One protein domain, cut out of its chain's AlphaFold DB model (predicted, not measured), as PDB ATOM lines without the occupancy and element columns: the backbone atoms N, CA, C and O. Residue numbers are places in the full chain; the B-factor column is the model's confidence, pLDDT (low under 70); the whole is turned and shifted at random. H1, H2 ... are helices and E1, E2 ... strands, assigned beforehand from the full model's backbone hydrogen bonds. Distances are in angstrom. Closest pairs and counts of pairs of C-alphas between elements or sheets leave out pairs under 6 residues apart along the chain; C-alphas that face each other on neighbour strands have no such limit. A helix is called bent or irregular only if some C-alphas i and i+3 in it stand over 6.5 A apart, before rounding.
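Overview. This is residues 6 to 133 of the 144 residues of an uncharacterized protein of Thermococcaceae archaeon (UniProt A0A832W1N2). A twisted sheet of six strands has helices on both faces: H2 covers one face, running along the strands, while H3 and H4 cross the other. H1 packs side by side with H2, running the opposite way, and only grazes the sheet. This makes three layers, helices on both faces of a sheet, with H3 and H4 on one face and H2 on the other. The printed part has 128 residues with named elements in the order H1 E1 E2 H2 E3 H3 E4 H4 E5 E6; the mixed sheet runs E3 E5 E6 E1 E2 E4, and the class is mixed, helices and strands. It is compact, with a radius of gyration of the C-alphas of 14.2 A and spans of 41 by 29 by 29 A.

Arrangement. H1, residues 11 to 24, touches H2, residues 51 to 60, with Gly 15 and Arg 56 the closest C-alphas, 5.2 A apart, at a shallow tilt of 19 degrees, opposite ways. E1, residues 33 to 40, and E2, residues 43 to 50, form an antiparallel hairpin, with N 36 and O 47 2.8 A apart; E2 bends by 51 degrees at residue 46. H2 lies over E1 and E6, residues 130 to 133, at a height over the sheet of 8.1 A. Edge strand E3, residues 71 to 74, is antiparallel to E5, residues 119 to 125, with N 121 and O 73 2.9 A apart. H3, residues 77 to 85, lies over E5 at a height of 9.3 A, with Val 80 and Gly 119 the closest C-alphas, 7.4 A apart. Edge strand E4, residues 93 to 95, is parallel to E2, with N 46 and O 93 2.8 A apart. H4, residues 104 to 116, lies over E1 and E2 at a height of 9.4 A, across the strands at 72 degrees to E1 on the local plane. H3 and H4 are close but not clearly touching, with the C-alphas of Lys 84 and Leu 115 5.9 A apart. E5 and E6 form a hairpin, N 124 and O 131 2.8 A apart, and E6 is antiparallel to E1, N 39 and O 132 2.8 A apart. Every O i to N i+4 pair is within hydrogen-bond range in H2, H3 and H4, and 8 of 10 are in H1.

Along the chain. H1 begins at C-alpha 11, (188.156, 146.171, 200.133), and measures 20.3 A; it is irregular, with C-alphas 12 and 15 7.4 A apart. E1 measures 21.4 A, E2 20.4 A, H2 14.0 A, E3 9.9 A, H3 12.1 A, E4 6.5 A, H4 18.5 A, E5 19.0 A and E6 9.9 A. E6 ends at C-alpha 133, (186.619, 139.064, 184.657).

Size, cuts and confidence. The C-alphas of Asp 65 and Lys 105, the two farthest apart, are 41.3 A from each other. The printed part has no cut, and no link is long. The mean pLDDT of the printed part is 77.5; 32 residues are under 70, among them residues 61 to 77.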
ATOM      1  N   GLU A   6     178.916 133.592 197.491       67.56
ATOM      2  CA  GLU A   6     178.871 135.049 197.614       67.56
ATOM      3  C   GLU A   6     179.438 135.379 198.989       67.56
ATOM      4  O   GLU A   6     179.045 134.774 199.989       67.56
ATOM      5  N   LYS A   7     180.389 136.306 199.057       67.94
ATOM      6  CA  LYS A   7     181.008 136.678 200.326       67.94
ATOM      7  C   LYS A   7     181.309 138.160 200.338       67.94
ATOM      8  O   LYS A   7     182.164 138.581 199.576       67.94
ATOM      9  N   LYS A   8     180.686 138.903 201.256       68.69
ATOM     10  CA  LYS A   8     181.058 140.291 201.546       68.69
ATOM     11  C   LYS A   8     182.430 140.315 202.221       68.69
ATOM     12  O   LYS A   8     182.609 139.685 203.264       68.69
ATOM     13  N   ILE A   9     183.391 141.006 201.620       71.38
ATOM     14  CA  ILE A   9     184.771 141.116 202.114       71.38
ATOM     15  C   ILE A   9     185.161 142.597 202.093       71.38
ATOM     16  O   ILE A   9     184.847 143.235 201.090       71.38
ATOM     17  N   PRO A  10     185.842 143.119 203.133       71.56
ATOM     18  CA  PRO A  10     186.435 144.457 203.113       71.56
ATOM     19  C   PRO A  10     187.365 144.670 201.908       71.56
ATOM     20  O   PRO A  10     188.008 143.728 201.431       71.56
ATOM     21  N   SER A  11     187.451 145.896 201.395       68.56
ATOM     22  CA  SER A  11     188.156 146.171 200.133       68.56
ATOM     23  C   SER A  11     189.651 145.869 200.219       68.56
ATOM     24  O   SER A  11     190.226 145.305 199.287       68.56
ATOM     25  N   GLU A  12     190.257 146.130 201.373       72.25
ATOM     26  CA  GLU A  12     191.660 145.887 201.683       72.25
ATOM     27  C   GLU A  12     192.026 144.395 201.730       72.25
ATOM     28  O   GLU A  12     193.178 144.024 201.492       72.25
ATOM     29  N   LEU A  13     191.050 143.518 201.989       76.50
ATOM     30  CA  LEU A  13     191.238 142.063 202.008       76.50
ATOM     31  C   LEU A  13     190.816 141.388 200.700       76.50
ATOM     32  O   LEU A  13     191.123 140.213 200.492       76.50
ATOM     33  N   MET A  14     190.150 142.117 199.805       76.44
ATOM     34  CA  MET A  14     189.508 141.582 198.607       76.44
ATOM     35  C   MET A  14     190.470 140.785 197.727       76.44
ATOM     36  O   MET A  14     190.228 139.609 197.466       76.44
ATOM     37  N   GLY A  15     191.590 141.388 197.312       76.50
ATOM     38  CA  GLY A  15     192.552 140.716 196.437       76.50
ATOM     39  C   GLY A  15     193.110 139.437 197.064       76.50
ATOM     40  O   GLY A  15     193.235 138.420 196.392       76.50
ATOM     41  N   LYS A  16     193.379 139.444 198.376       81.94
ATOM     42  CA  LYS A  16     193.875 138.266 199.101       81.94
ATOM     43  C   LYS A  16     192.820 137.161 199.182       81.94
ATOM     44  O   LYS A  16     193.140 135.997 198.958       81.94
ATOM     45  N   GLU A  17     191.578 137.512 199.494       79.38
ATOM     46  CA  GLU A  17     190.488 136.549 199.646       79.38
ATOM     47  C   GLU A  17     190.062 135.934 198.310       79.38
ATOM     48  O   GLU A  17     189.907 134.717 198.252       79.38
ATOM     49  N   VAL A  18     189.967 136.728 197.233       77.94
ATOM     50  CA  VAL A  18     189.728 136.209 195.872       77.94
ATOM     51  C   VAL A  18     190.793 135.182 195.521       77.94
ATOM     52  O   VAL A  18     190.473 134.073 195.119       77.94
ATOM     53  N   ILE A  19     192.066 135.518 195.721       79.75
ATOM     54  CA  ILE A  19     193.179 134.637 195.364       79.75
ATOM     55  C   ILE A  19     193.181 133.359 196.198       79.75
ATOM     56  O   ILE A  19     193.393 132.279 195.654       79.75
ATOM     57  N   ASN A  20     192.895 133.458 197.495       80.12
ATOM     58  CA  ASN A  20     192.740 132.289 198.352       80.12
ATOM     59  C   ASN A  20     191.575 131.396 197.918       80.12
ATOM     60  O   ASN A  20     191.675 130.178 198.035       80.12
ATOM     61  N   ASP A  21     190.470 131.982 197.464       75.69
ATOM     62  CA  ASP A  21     189.324 131.224 196.972       75.69
ATOM     63  C   ASP A  21     189.643 130.543 195.634       75.69
ATOM     64  O   ASP A  21     189.417 129.340 195.518       75.69
ATOM     65  N   LEU A  22     190.309 131.241 194.707       76.50
ATOM     66  CA  LEU A  22     190.807 130.653 193.458       76.50
ATOM     67  C   LEU A  22     191.803 129.514 193.696       76.50
ATOM     68  O   LEU A  22     191.775 128.516 192.995       76.50
ATOM     69  N   LEU A  23     192.663 129.613 194.713       75.81
ATOM     70  CA  LEU A  23     193.576 128.523 195.076       75.81
ATOM     71  C   LEU A  23     192.855 127.292 195.644       75.81
ATOM     72  O   LEU A  23     193.376 126.183 195.548       75.81
ATOM     73  N   LYS A  24     191.683 127.472 196.266       71.31
ATOM     74  CA  LYS A  24     190.872 126.369 196.812       71.31
ATOM     75  C   LYS A  24     190.048 125.680 195.733       71.31
ATOM     76  O   LYS A  24     189.735 124.498 195.866       71.31
ATOM     77  N   VAL A  25     189.690 126.409 194.683       62.09
ATOM     78  CA  VAL A  25     189.028 125.860 193.511       62.09
ATOM     79  C   VAL A  25     190.123 125.455 192.527       62.09
ATOM     80  O   VAL A  25     190.662 126.280 191.807       62.09
ATOM     81  N   PHE A  26     190.478 124.163 192.526       49.75
ATOM     82  CA  PHE A  26     191.592 123.521 191.785       49.75
ATOM     83  C   PHE A  26     191.791 123.920 190.307       49.75
ATOM     84  O   PHE A  26     192.773 123.525 189.687       49.75
ATOM     85  N   LEU A  27     190.858 124.662 189.728       53.41
ATOM     86  CA  LEU A  27     190.753 124.962 188.312       53.41
ATOM     87  C   LEU A  27     191.560 126.169 187.867       53.41
ATOM     88  O   LEU A  27     191.721 126.355 186.667       53.41
ATOM     89  N   MET A  28     192.050 127.002 188.785       65.75
ATOM     90  CA  MET A  28     192.711 128.243 188.396       65.75
ATOM     91  C   MET A  28     193.829 128.583 189.364       65.75
ATOM     92  O   MET A  28     193.644 129.375 190.282       65.75
ATOM     93  N   ASN A  29     195.021 128.025 189.140       78.81
ATOM     94  CA  ASN A  29     196.209 128.531 189.817       78.81
ATOM     95  C   ASN A  29     196.414 130.004 189.396       78.81
ATOM     96  O   ASN A  29     196.811 130.264 188.251       78.81
ATOM     97  N   PRO A  30     196.180 130.978 190.298       83.31
ATOM     98  CA  PRO A  30     196.159 132.387 189.930       83.31
ATOM     99  C   PRO A  30     197.561 132.942 189.647       83.31
ATOM    100  O   PRO A  30     197.707 134.080 189.201       83.31
ATOM    101  N   TYR A  31     198.607 132.152 189.905       86.56
ATOM    102  CA  TYR A  31     199.991 132.497 189.605       86.56
ATOM    103  C   TYR A  31     200.414 132.126 188.179       86.56
ATOM    104  O   TYR A  31     201.498 132.532 187.758       86.56
ATOM    105  N   LEU A  32     199.575 131.405 187.431       87.88
ATOM    106  CA  LEU A  32     199.810 131.141 186.015       87.88
ATOM    107  C   LEU A  32     199.458 132.365 185.174       87.88
ATOM    108  O   LEU A  32     198.475 133.066 185.432       87.88
ATOM    109  N   LYS A  33     200.277 132.603 184.153       91.31
ATOM    110  CA  LYS A  33     200.050 133.600 183.112       91.31
ATOM    111  C   LYS A  33     198.998 133.062 182.154       91.31
ATOM    112  O   LYS A  33     199.063 131.895 181.771       91.31
ATOM    113  N   ARG A  34     198.037 133.910 181.802       91.38
ATOM    114  CA  ARG A  34     196.927 133.557 180.918       91.38
ATOM    115  C   ARG A  34     196.256 134.816 180.355       91.38
ATOM    116  O   ARG A  34     196.427 135.909 180.911       91.38
ATOM    117  N   PRO A  35     195.499 134.703 179.258       92.94
ATOM    118  CA  PRO A  35     194.633 135.782 178.809       92.94
ATOM    119  C   PRO A  35     193.421 135.957 179.733       92.94
ATOM    120  O   PRO A  35     192.919 134.998 180.310       92.94
ATOM    121  N   HIS A  36     192.935 137.189 179.842       91.69
ATOM    122  CA  HIS A  36     191.752 137.580 180.603       91.69
ATOM    123  C   HIS A  36     190.935 138.560 179.767       91.69
ATOM    124  O   HIS A  36     191.503 139.408 179.075       91.69
ATOM    125  N   LEU A  37     189.611 138.481 179.864       89.94
ATOM    126  CA  LEU A  37     188.726 139.533 179.368       89.94
ATOM    127  C   LEU A  37     188.137 140.267 180.559       89.94
ATOM    128  O   LEU A  37     187.487 139.657 181.404       89.94
ATOM    129  N   ILE A  38     188.380 141.568 180.628       89.19
ATOM    130  CA  ILE A  38     187.894 142.423 181.702       89.19
ATOM    131  C   ILE A  38     186.830 143.338 181.114       89.19
ATOM    132  O   ILE A  38     187.098 144.113 180.201       89.19
ATOM    133  N   MET A  39     185.625 143.257 181.659       86.50
ATOM    134  CA  MET A  39     184.495 144.097 181.294       86.50
ATOM    135  C   MET A  39     184.178 145.043 182.441       86.50
ATOM    136  O   MET A  39     183.932 144.614 183.566       86.50
ATOM    137  N   ARG A  40     184.135 146.335 182.138       83.50
ATOM    138  CA  ARG A  40     183.642 147.406 183.009       83.50
ATOM    139  C   ARG A  40     182.491 148.115 182.294       83.50
ATOM    140  O   ARG A  40     182.321 147.928 181.092       83.50
ATOM    141  N   LYS A  41     181.720 148.945 183.012       75.19
ATOM    142  CA  LYS A  41     180.479 149.600 182.522       75.19
ATOM    143  C   LYS A  41     180.522 150.078 181.059       75.19
ATOM    144  O   LYS A  41     179.541 149.886 180.353       75.19
ATOM    145  N   GLU A  42     181.637 150.649 180.603       74.06
ATOM    146  CA  GLU A  42     181.770 151.204 179.243       74.06
ATOM    147  C   GLU A  42     183.016 150.722 178.486       74.06
ATOM    148  O   GLU A  42     183.298 151.198 177.389       74.06
ATOM    149  N   LYS A  43     183.808 149.814 179.067       80.44
ATOM    150  CA  LYS A  43     185.108 149.424 178.504       80.44
ATOM    151  C   LYS A  43     185.344 147.931 178.624       80.44
ATOM    152  O   LYS A  43     185.051 147.330 179.656       80.44
ATOM    153  N   ALA A  44     185.921 147.376 177.568       85.00
ATOM    154  CA  ALA A  44     186.408 146.014 177.512       85.00
ATOM    155  C   ALA A  44     187.922 146.027 177.298       85.00
ATOM    156  O   ALA A  44     188.430 146.796 176.479       85.00
ATOM    157  N   GLU A  45     188.632 145.174 178.025       89.56
ATOM    158  CA  GLU A  45     190.084 145.056 177.937       89.56
ATOM    159  C   GLU A  45     190.482 143.585 177.831       89.56
ATOM    160  O   GLU A  45     189.932 142.721 178.519       89.56
ATOM    161  N   PHE A  46     191.456 143.306 176.970       91.25
ATOM    162  CA  PHE A  46     192.115 142.014 176.875       91.25
ATOM    163  C   PHE A  46     193.455 142.091 177.593       91.25
ATOM    164  O   PHE A  46     194.349 142.827 177.177       91.25
ATOM    165  N   VAL A  47     193.605 141.338 178.676       93.12
ATOM    166  CA  VAL A  47     194.795 141.412 179.526       93.12
ATOM    167  C   VAL A  47     195.532 140.088 179.534       93.12
ATOM    168  O   VAL A  47     194.966 139.050 179.868       93.12
ATOM    169  N   VAL A  48     196.820 140.127 179.201       93.81
ATOM    170  CA  VAL A  48     197.708 138.963 179.259       93.81
ATOM    171  C   VAL A  48     198.659 139.148 180.432       93.81
ATOM    172  O   VAL A  48     199.617 139.921 180.366       93.81
ATOM    173  N   ASP A  49     198.365 138.465 181.534       93.88
ATOM    174  CA  ASP A  49     199.160 138.525 182.761       93.88
ATOM    175  C   ASP A  49     198.845 137.328 183.672       93.88
ATOM    176  O   ASP A  49     198.083 136.432 183.308       93.88
ATOM    177  N   ARG A  50     199.422 137.292 184.872       91.62
ATOM    178  CA  ARG A  50     198.984 136.381 185.933       91.62
ATOM    179  C   ARG A  50     197.659 136.858 186.506       91.62
ATOM    180  O   ARG A  50     197.523 138.039 186.830       91.62
ATOM    181  N   THR A  51     196.722 135.938 186.728       87.62
ATOM    182  CA  THR A  51     195.414 136.250 187.335       87.62
ATOM    183  C   THR A  51     195.568 137.005 188.649       87.62
ATOM    184  O   THR A  51     194.848 137.968 188.893       87.62
ATOM    185  N   PHE A  52     196.573 136.656 189.452       88.12
ATOM    186  CA  PHE A  52     196.945 137.388 190.657       88.12
ATOM    187  C   PHE A  52     197.131 138.892 190.434       88.12
ATOM    188  O   PHE A  52     196.584 139.694 191.192       88.12
ATOM    189  N   TYR A  53     197.884 139.282 189.403       89.00
ATOM    190  CA  TYR A  53     198.126 140.692 189.112       89.00
ATOM    191  C   TYR A  53     196.874 141.382 188.580       89.00
ATOM    192  O   TYR A  53     196.597 142.502 189.000       89.00
ATOM    193  N   VAL A  54     196.085 140.698 187.747       88.25
ATOM    194  CA  VAL A  54     194.818 141.226 187.221       88.25
ATOM    195  C   VAL A  54     193.829 141.520 188.347       88.25
ATOM    196  O   VAL A  54     193.315 142.633 188.443       88.25
ATOM    197  N   ILE A  55     193.609 140.549 189.239       84.75
ATOM    198  CA  ILE A  55     192.748 140.726 190.412       84.75
ATOM    199  C   ILE A  55     193.271 141.883 191.257       84.75
ATOM    200  O   ILE A  55     192.528 142.822 191.521       84.75
ATOM    201  N   ARG A  56     194.557 141.864 191.624       83.75
ATOM    202  CA  ARG A  56     195.145 142.897 192.481       83.75
ATOM    203  C   ARG A  56     195.020 144.298 191.885       83.75
ATOM    204  O   ARG A  56     194.777 145.236 192.636       83.75
ATOM    205  N   GLN A  57     195.188 144.451 190.572       84.69
ATOM    206  CA  GLN A  57     195.001 145.733 189.898       84.69
ATOM    207  C   GLN A  57     193.567 146.238 190.094       84.69
ATOM    208  O   GLN A  57     193.375 147.336 190.603       84.69
ATOM    209  N   ILE A  58     192.570 145.407 189.782       80.62
ATOM    210  CA  ILE A  58     191.153 145.781 189.891       80.62
ATOM    211  C   ILE A  58     190.764 146.068 191.348       80.62
ATOM    212  O   ILE A  58     190.042 147.025 191.616       80.62
ATOM    213  N   THR A  59     191.254 145.274 192.305       76.44
ATOM    214  CA  THR A  59     190.905 145.455 193.720       76.44
ATOM    215  C   THR A  59     191.590 146.664 194.354       76.44
ATOM    216  O   THR A  59     191.022 147.280 195.249       76.44
ATOM    217  N   ASN A  60     192.800 147.021 193.908       73.81
ATOM    218  CA  ASN A  60     193.576 148.124 194.484       73.81
ATOM    219  C   ASN A  60     193.183 149.506 193.944       73.81
ATOM    220  O   ASN A  60     193.594 150.516 194.511       73.81
ATOM    221  N   GLU A  61     192.396 149.574 192.871       67.50
ATOM    222  CA  GLU A  61     191.920 150.831 192.283       67.50
ATOM    223  C   GLU A  61     190.881 151.568 193.159       67.50
ATOM    224  O   GLU A  61     190.470 152.674 192.818       67.50
ATOM    225  N   SER A  62     190.449 151.009 194.297       55.72
ATOM    226  CA  SER A  62     189.448 151.619 195.186       55.72
ATOM    227  C   SER A  62     189.891 151.668 196.652       55.72
ATOM    228  O   SER A  62     190.040 150.635 197.290       55.72
ATOM    229  N   GLN A  63     190.034 152.881 197.204       52.06
ATOM    230  CA  GLN A  63     190.515 153.159 198.573       52.06
ATOM    231  C   GLN A  63     189.421 153.228 199.664       52.06
ATOM    232  O   GLN A  63     189.674 153.756 200.742       52.06
ATOM    233  N   GLN A  64     188.201 152.743 199.418       55.03
ATOM    234  CA  GLN A  64     187.109 152.798 200.407       55.03
ATOM    235  C   GLN A  64     186.576 151.405 200.738       55.03
ATOM    236  O   GLN A  64     186.634 150.513 199.886       55.03
ATOM    237  N   ASP A  65     186.078 151.228 201.966       48.56
ATOM    238  CA  ASP A  65     185.426 150.007 202.452       48.56
ATOM    239  C   ASP A  65     184.289 149.616 201.509       48.56
ATOM    240  O   ASP A  65     183.347 150.379 201.295       48.56
ATOM    241  N   LYS A  66     184.386 148.440 200.889       56.78
ATOM    242  CA  LYS A  66     183.444 148.014 199.850       56.78
ATOM    243  C   LYS A  66     183.000 146.592 200.110       56.78
ATOM    244  O   LYS A  66     183.811 145.721 200.388       56.78
ATOM    245  N   THR A  67     181.701 146.351 199.975       51.56
ATOM    246  CA  THR A  67     181.167 144.995 199.866       51.56
ATOM    247  C   THR A  67     181.445 144.481 198.466       51.56
ATOM    248  O   THR A  67     180.927 145.039 197.502       51.56
ATOM    249  N   VAL A  68     182.209 143.395 198.372       55.81
ATOM    250  CA  VAL A  68     182.428 142.686 197.109       55.81
ATOM    251  C   VAL A  68     181.685 141.375 197.090       55.81
ATOM    252  O   VAL A  68     181.627 140.689 198.096       55.81
ATOM    253  N   GLN A  69     181.075 141.052 195.954       56.50
ATOM    254  CA  GLN A  69     180.478 139.748 195.700       56.50
ATOM    255  C   GLN A  69     181.405 139.010 194.748       56.50
ATOM    256  O   GLN A  69     181.369 139.277 193.555       56.50
ATOM    257  N   ILE A  70     182.250 138.124 195.274       54.31
ATOM    258  CA  ILE A  70     183.039 137.217 194.436       54.31
ATOM    259  C   ILE A  70     182.116 136.100 194.009       54.31
ATOM    260  O   ILE A  70     181.532 135.426 194.848       54.31
ATOM    261  N   CYS A  71     182.015 135.927 192.709       55.19
ATOM    262  CA  CYS A  71     181.061 135.057 192.067       55.19
ATOM    263  C   CYS A  71     181.867 134.177 191.117       55.19
ATOM    264  O   CYS A  71     182.093 134.599 189.993       55.19
ATOM    265  N   GLU A  72     182.376 133.033 191.579       54.16
ATOM    266  CA  GLU A  72     183.108 132.098 190.718       54.16
ATOM    267  C   GLU A  72     182.121 131.137 190.059       54.16
ATOM    268  O   GLU A  72     181.421 130.375 190.731       54.16
ATOM    269  N   TYR A  73     182.061 131.181 188.733       62.84
ATOM    270  CA  TYR A  73     181.231 130.281 187.947       62.84
ATOM    271  C   TYR A  73     182.043 129.712 186.807       62.84
ATOM    272  O   TYR A  73     182.634 130.488 186.069       62.84
ATOM    273  N   TYR A  74     181.937 128.409 186.548       62.06
ATOM    274  CA  TYR A  74     181.940 127.964 185.157       62.06
ATOM    275  C   TYR A  74     180.757 128.653 184.485       62.06
ATOM    276  O   TYR A  74     179.605 128.322 184.783       62.06
ATOM    277  N   GLY A  75     181.029 129.687 183.690       58.59
ATOM    278  CA  GLY A  75     179.963 130.480 183.100       58.59
ATOM    279  C   GLY A  75     179.044 129.580 182.276       58.59
ATOM    280  O   GLY A  75     179.523 128.696 181.561       58.59
ATOM    281  N   ASN A  76     177.725 129.792 182.364       66.62
ATOM    282  CA  ASN A  76     176.810 129.168 181.409       66.62
ATOM    283  C   ASN A  76     177.283 129.563 179.995       66.62
ATOM    284  O   ASN A  76     177.575 130.747 179.793       66.62
ATOM    285  N   PRO A  77     177.355 128.634 179.021       68.31
ATOM    286  CA  PRO A  77     177.669 128.958 177.633       68.31
ATOM    287  C   PRO A  77     176.987 130.229 177.104       68.31
ATOM    288  O   PRO A  77     177.639 131.026 176.440       68.31
ATOM    289  N   GLU A  78     175.725 130.485 177.463       74.31
ATOM    290  CA  GLU A  78     175.010 131.709 177.065       74.31
ATOM    291  C   GLU A  78     175.564 132.998 177.700       74.31
ATOM    292  O   GLU A  78     175.612 134.042 177.055       74.31
ATOM    293  N   GLU A  79     175.969 132.961 178.971       73.31
ATOM    294  CA  GLU A  79     176.552 134.115 179.674       73.31
ATOM    295  C   GLU A  79     177.949 134.415 179.129       73.31
ATOM    296  O   GLU A  79     178.286 135.565 178.852       73.31
ATOM    297  N   VAL A  80     178.730 133.357 178.908       73.25
ATOM    298  CA  VAL A  80     180.040 133.421 178.264       73.25
ATOM    299  C   VAL A  80     179.903 133.999 176.854       73.25
ATOM    300  O   VAL A  80     180.644 134.908 176.494       73.25
ATOM    301  N   GLN A  81     178.915 133.547 176.080       77.25
ATOM    302  CA  GLN A  81     178.627 134.063 174.743       77.25
ATOM    303  C   GLN A  81     178.230 135.546 174.764       77.25
ATOM    304  O   GLN A  81     178.789 136.333 174.007       77.25
ATOM    305  N   LYS A  82     177.359 135.970 175.688       78.81
ATOM    306  CA  LYS A  82     176.994 137.391 175.851       78.81
ATOM    307  C   LYS A  82     178.190 138.273 176.208       78.81
ATOM    308  O   LYS A  82     178.259 139.417 175.763       78.81
ATOM    309  N   LEU A  83     179.123 137.783 177.027       77.06
ATOM    310  CA  LEU A  83     180.360 138.513 177.333       77.06
ATOM    311  C   LEU A  83     181.254 138.641 176.093       77.06
ATOM    312  O   LEU A  83     181.781 139.722 175.834       77.06
ATOM    313  N   LYS A  84     181.365 137.564 175.310       75.88
ATOM    314  CA  LYS A  84     182.118 137.523 174.048       75.88
ATOM    315  C   LYS A  84     181.538 138.466 172.991       75.88
ATOM    316  O   LYS A  84     182.278 139.181 172.334       75.88
ATOM    317  N   GLU A  85     180.216 138.542 172.875       77.75
ATOM    318  CA  GLU A  85     179.533 139.468 171.956       77.75
ATOM    319  C   GLU A  85     179.751 140.939 172.325       77.75
ATOM    320  O   GLU A  85     179.824 141.801 171.452       77.75
ATOM    321  N   LYS A  86     179.895 141.238 173.620       76.06
ATOM    322  CA  LYS A  86     180.213 142.588 174.104       76.06
ATOM    323  C   LYS A  86     181.684 142.972 173.915       76.06
ATOM    324  O   LYS A  86     182.027 144.135 174.111       76.06
ATOM    325  N   THR A  87     182.551 142.027 173.553       71.81
ATOM    326  CA  THR A  87     183.978 142.267 173.316       71.81
ATOM    327  C   THR A  87     184.242 142.398 171.816       71.81
ATOM    328  O   THR A  87     184.434 141.412 171.113       71.81
ATOM    329  N   ASN A  88     184.245 143.632 171.302       65.19
ATOM    330  CA  ASN A  88     184.536 143.884 169.888       65.19
ATOM    331  C   ASN A  88     186.052 143.836 169.619       65.19
ATOM    332  O   ASN A  88     186.828 144.513 170.289       65.19
ATOM    333  N   HIS A  89     186.473 143.061 168.616       57.22
ATOM    334  CA  HIS A  89     187.881 142.871 168.257       57.22
ATOM    335  C   HIS A  89     188.550 144.172 167.767       57.22
ATOM    336  O   HIS A  89     189.753 144.359 167.942       57.22
ATOM    337  N   GLU A  90     187.809 145.070 167.116       56.19
ATOM    338  CA  GLU A  90     188.405 146.208 166.395       56.19
ATOM    339  C   GLU A  90     188.855 147.367 167.299       56.19
ATOM    340  O   GLU A  90     189.592 148.242 166.850       56.19
ATOM    341  N   SER A  91     188.462 147.365 168.575       63.97
ATOM    342  CA  SER A  91     188.736 148.460 169.515       63.97
ATOM    343  C   SER A  91     189.121 148.002 170.924       63.97
ATOM    344  O   SER A  91     189.137 148.817 171.849       63.97
ATOM    345  N   ILE A  92     189.422 146.712 171.115       74.06
ATOM    346  CA  ILE A  92     189.744 146.209 172.449       74.06
ATOM    347  C   ILE A  92     191.132 146.677 172.888       74.06
ATOM    348  O   ILE A  92     192.130 146.498 172.188       74.06
ATOM    349  N   ASN A  93     191.199 147.277 174.074       85.75
ATOM    350  CA  ASN A  93     192.473 147.673 174.657       85.75
ATOM    351  C   ASN A  93     193.225 146.421 175.105       85.75
ATOM    352  O   ASN A  93     192.680 145.607 175.853       85.75
ATOM    353  N   ILE A  94     194.474 146.279 174.665       88.31
ATOM    354  CA  ILE A  94     195.346 145.180 175.082       88.31
ATOM    355  C   ILE A  94     196.259 145.670 176.205       88.31
ATOM    356  O   ILE A  94     196.954 146.674 176.052       88.31
ATOM    357  N   GLY A  95     196.270 144.947 177.322       89.00
ATOM    358  CA  GLY A  95     197.076 145.253 178.500       89.00
ATOM    359  C   GLY A  95     197.777 144.029 179.092       89.00
ATOM    360  O   GLY A  95     197.703 142.917 178.568       89.00
ATOM    361  N   GLY A  96     198.443 144.239 180.227       89.88
ATOM    362  CA  GLY A  96     199.176 143.202 180.955       89.88
ATOM    363  C   GLY A  96     200.648 143.103 180.560       89.88
ATOM    364  O   GLY A  96     201.039 143.318 179.410       89.88
ATOM    365  N   ASN A  97     201.497 142.788 181.535       92.38
ATOM    366  CA  ASN A  97     202.946 142.787 181.346       92.38
ATOM    367  C   ASN A  97     203.424 141.661 180.420       92.38
ATOM    368  O   ASN A  97     204.488 141.774 179.808       92.38
ATOM    369  N   GLU A  98     202.666 140.572 180.298       93.50
ATOM    370  CA  GLU A  98     203.034 139.472 179.411       93.50
ATOM    371  C   GLU A  98     202.701 139.783 177.948       93.50
ATOM    372  O   GLU A  98     203.377 139.255 177.067       93.50
ATOM    373  N   ALA A  99     201.771 140.708 177.669       91.88
ATOM    374  CA  ALA A  99     201.401 141.088 176.303       91.88
ATOM    375  C   ALA A  99     202.599 141.584 175.470       91.88
ATOM    376  O   ALA A  99     202.674 141.305 174.276       91.88
ATOM    377  N   ARG A 100     203.592 142.235 176.098       91.62
ATOM    378  CA  ARG A 100     204.815 142.735 175.431       91.62
ATOM    379  C   ARG A 100     205.684 141.647 174.787       91.62
ATOM    380  O   ARG A 100     206.598 141.971 174.038       91.62
ATOM    381  N   LYS A 101     205.460 140.377 175.141       93.12
ATOM    382  CA  LYS A 101     206.215 139.223 174.627       93.12
ATOM    383  C   LYS A 101     205.620 138.646 173.345       93.12
ATOM    384  O   LYS A 101     206.230 137.764 172.755       93.12
ATOM    385  N   PHE A 102     204.450 139.127 172.939       91.69
ATOM    386  CA  PHE A 102     203.717 138.628 171.788       91.69
ATOM    387  C   PHE A 102     203.692 139.684 170.688       91.69
ATOM    388  O   PHE A 102     203.571 140.884 170.936       91.69
ATOM    389  N   SER A 103     203.767 139.231 169.444       92.69
ATOM    390  CA  SER A 103     203.432 140.057 168.289       92.69
ATOM    391  C   SER A 103     201.931 140.367 168.257       92.69
ATOM    392  O   SER A 103     201.106 139.642 168.813       92.69
ATOM    393  N   GLN A 104     201.541 141.408 167.515       89.38
ATOM    394  CA  GLN A 104     200.123 141.750 167.320       89.38
ATOM    395  C   GLN A 104     199.307 140.590 166.722       89.38
ATOM    396  O   GLN A 104     198.151 140.381 167.086       89.38
ATOM    397  N   LYS A 105     199.921 139.786 165.842       90.19
ATOM    398  CA  LYS A 105     199.287 138.595 165.258       90.19
ATOM    399  C   LYS A 105     199.018 137.518 166.312       90.19
ATOM    400  O   LYS A 105     197.956 136.900 166.295       90.19
ATOM    401  N   GLU A 106     199.966 137.290 167.218       91.75
ATOM    402  CA  GLU A 106     199.815 136.322 168.308       91.75
ATOM    403  C   GLU A 106     198.786 136.786 169.338       91.75
ATOM    404  O   GLU A 106     197.966 135.979 169.761       91.75
ATOM    405  N   LEU A 107     198.761 138.080 169.677       91.12
ATOM    406  CA  LEU A 107     197.755 138.656 170.575       91.12
ATOM    407  C   LEU A 107     196.341 138.516 170.013       91.12
ATOM    408  O   LEU A 107     195.443 138.074 170.725       91.12
ATOM    409  N   LYS A 108     196.156 138.809 168.721       88.56
ATOM    410  CA  LYS A 108     194.891 138.580 168.014       88.56
ATOM    411  C   LYS A 108     194.465 137.113 168.080       88.56
ATOM    412  O   LYS A 108     193.333 136.816 168.450       88.56
ATOM    413  N   LYS A 109     195.384 136.187 167.796       90.00
ATOM    414  CA  LYS A 109     195.100 134.749 167.879       90.00
ATOM    415  C   LYS A 109     194.731 134.321 169.306       90.00
ATOM    416  O   LYS A 109     193.772 133.580 169.481       90.00
ATOM    417  N   LEU A 110     195.459 134.790 170.321       91.06
ATOM    418  CA  LEU A 110     195.157 134.504 171.727       91.06
ATOM    419  C   LEU A 110     193.786 135.046 172.136       91.06
ATOM    420  O   LEU A 110     193.045 134.360 172.835       91.06
ATOM    421  N   PHE A 111     193.437 136.251 171.688       89.44
ATOM    422  CA  PHE A 111     192.122 136.837 171.920       89.44
ATOM    423  C   PHE A 111     191.013 135.992 171.277       89.44
ATOM    424  O   PHE A 111     190.062 135.614 171.957       89.44
ATOM    425  N   GLU A 112     191.161 135.606 170.008       87.38
ATOM    426  CA  GLU A 112     190.204 134.735 169.313       87.38
ATOM    427  C   GLU A 112     190.049 133.365 169.997       87.38
ATOM    428  O   GLU A 112     188.935 132.863 170.139       87.38
ATOM    429  N   GLU A 113     191.144 132.754 170.455       88.69
ATOM    430  CA  GLU A 113     191.098 131.477 171.179       88.69
ATOM    431  C   GLU A 113     190.471 131.617 172.573       88.69
ATOM    432  O   GLU A 113     189.706 130.744 172.993       88.69
ATOM    433  N   CYS A 114     190.706 132.741 173.258       87.25
ATOM    434  CA  CYS A 114     190.028 133.096 174.505       87.25
ATOM    435  C   CYS A 114     188.507 133.202 174.290       87.25
ATOM    436  O   CYS A 114     187.731 132.595 175.032       87.25
ATOM    437  N   LEU A 115     188.072 133.865 173.210       83.88
ATOM    438  CA  LEU A 115     186.659 133.956 172.824       83.88
ATOM    439  C   LEU A 115     186.052 132.615 172.381       83.88
ATOM    440  O   LEU A 115     184.835 132.479 172.356       83.88
ATOM    441  N   LYS A 116     186.829 131.587 172.049       83.19
ATOM    442  CA  LYS A 116     186.282 130.242 171.771       83.19
ATOM    443  C   LYS A 116     186.229 129.364 173.016       83.19
ATOM    444  O   LYS A 116     185.445 128.424 173.069       83.19
ATOM    445  N   SER A 117     187.027 129.685 174.028       80.00
ATOM    446  CA  SER A 117     187.150 128.892 175.247       80.00
ATOM    447  C   SER A 117     185.891 128.936 176.112       80.00
ATOM    448  O   SER A 117     185.212 129.963 176.202       80.00
ATOM    449  N   ASN A 118     185.623 127.844 176.827       78.38
ATOM    450  CA  ASN A 118     184.855 127.924 178.069       78.38
ATOM    451  C   ASN A 118     185.707 128.623 179.132       78.38
ATOM    452  O   ASN A 118     186.936 128.667 179.020       78.38
ATOM    453  N   GLY A 119     185.083 129.177 180.163       78.38
ATOM    454  CA  GLY A 119     185.849 129.888 181.171       78.38
ATOM    455  C   GLY A 119     185.102 130.151 182.458       78.38
ATOM    456  O   GLY A 119     183.879 129.993 182.540       78.38
ATOM    457  N   ALA A 120     185.879 130.552 183.455       78.50
ATOM    458  CA  ALA A 120     185.360 131.069 184.692       78.50
ATOM    459  C   ALA A 120     184.965 132.534 184.516       78.50
ATOM    460  O   ALA A 120     185.681 133.309 183.882       78.50
ATOM    461  N   ILE A 121     183.843 132.926 185.103       79.94
ATOM    462  CA  ILE A 121     183.484 134.330 185.271       79.94
ATOM    463  C   ILE A 121     183.665 134.658 186.743       79.94
ATOM    464  O   ILE A 121     183.189 133.909 187.592       79.94
ATOM    465  N   ILE A 122     184.330 135.775 187.017       80.88
ATOM    466  CA  ILE A 122     184.425 136.403 188.327       80.88
ATOM    467  C   ILE A 122     183.770 137.772 188.203       80.88
ATOM    468  O   ILE A 122     184.267 138.632 187.480       80.88
ATOM    469  N   SER A 123     182.658 137.988 188.899       78.94
ATOM    470  CA  SER A 123     182.163 139.350 189.111       78.94
ATOM    471  C   SER A 123     182.845 139.931 190.344       78.94
ATOM    472  O   SER A 123     182.964 139.254 191.362       78.94
ATOM    473  N   LEU A 124     183.332 141.160 190.231       76.69
ATOM    474  CA  LEU A 124     183.815 141.990 191.323       76.69
ATOM    475  C   LEU A 124     182.958 143.249 191.323       76.69
ATOM    476  O   LEU A 124     183.126 144.150 190.500       76.69
ATOM    477  N   LYS A 125     182.003 143.291 192.244       73.31
ATOM    478  CA  LYS A 125     181.100 144.426 192.399       73.31
ATOM    479  C   LYS A 125     181.508 145.274 193.589       73.31
ATOM    480  O   LYS A 125     181.787 144.745 194.650       73.31
ATOM    481  N   THR A 126     181.496 146.580 193.409       68.75
ATOM    482  CA  THR A 126     181.582 147.596 194.457       68.75
ATOM    483  C   THR A 126     180.377 148.528 194.315       68.75
ATOM    484  O   THR A 126     179.613 148.407 193.354       68.75
ATOM    485  N   GLU A 127     180.185 149.469 195.239       64.19
ATOM    486  CA  GLU A 127     179.070 150.427 195.147       64.19
ATOM    487  C   GLU A 127     179.145 151.317 193.890       64.19
ATOM    488  O   GLU A 127     178.121 151.680 193.316       64.19
ATOM    489  N   GLU A 128     180.350 151.609 193.399       65.94
ATOM    490  CA  GLU A 128     180.574 152.543 192.285       65.94
ATOM    491  C   GLU A 128     180.846 151.822 190.955       65.94
ATOM    492  O   GLU A 128     180.475 152.290 189.868       65.94
ATOM    493  N   GLN A 129     181.492 150.658 191.035       70.88
ATOM    494  CA  GLN A 129     182.052 149.944 189.893       70.88
ATOM    495  C   GLN A 129     181.690 148.466 189.926       70.88
ATOM    496  O   GLN A 129     181.710 147.828 190.975       70.88
ATOM    497  N   GLU A 130     181.433 147.914 188.750       79.75
ATOM    498  CA  GLU A 130     181.336 146.479 188.527       79.75
ATOM    499  C   GLU A 130     182.376 146.116 187.471       79.75
ATOM    500  O   GLU A 130     182.418 146.730 186.398       79.75
ATOM    501  N   ALA A 131     183.234 145.161 187.811       84.25
ATOM    502  CA  ALA A 131     184.190 144.559 186.904       84.25
ATOM    503  C   ALA A 131     183.866 143.072 186.779       84.25
ATOM    504  O   ALA A 131     183.791 142.357 187.776       84.25
ATOM    505  N   ILE A 132     183.681 142.602 185.553       85.69
ATOM    506  CA  ILE A 132     183.511 141.185 185.254       85.69
ATOM    507  C   ILE A 132     184.795 140.711 184.596       85.69
ATOM    508  O   ILE A 132     185.240 141.285 183.605       85.69
ATOM    509  N   ILE A 133     185.387 139.663 185.147       87.06
ATOM    510  CA  ILE A 133     186.619 139.064 184.657       87.06
ATOM    511  C   ILE A 133     186.263 137.686 184.136       87.06
ATOM    512  O   ILE A 133     185.820 136.823 184.890       87.06
TER     513      ILE A 133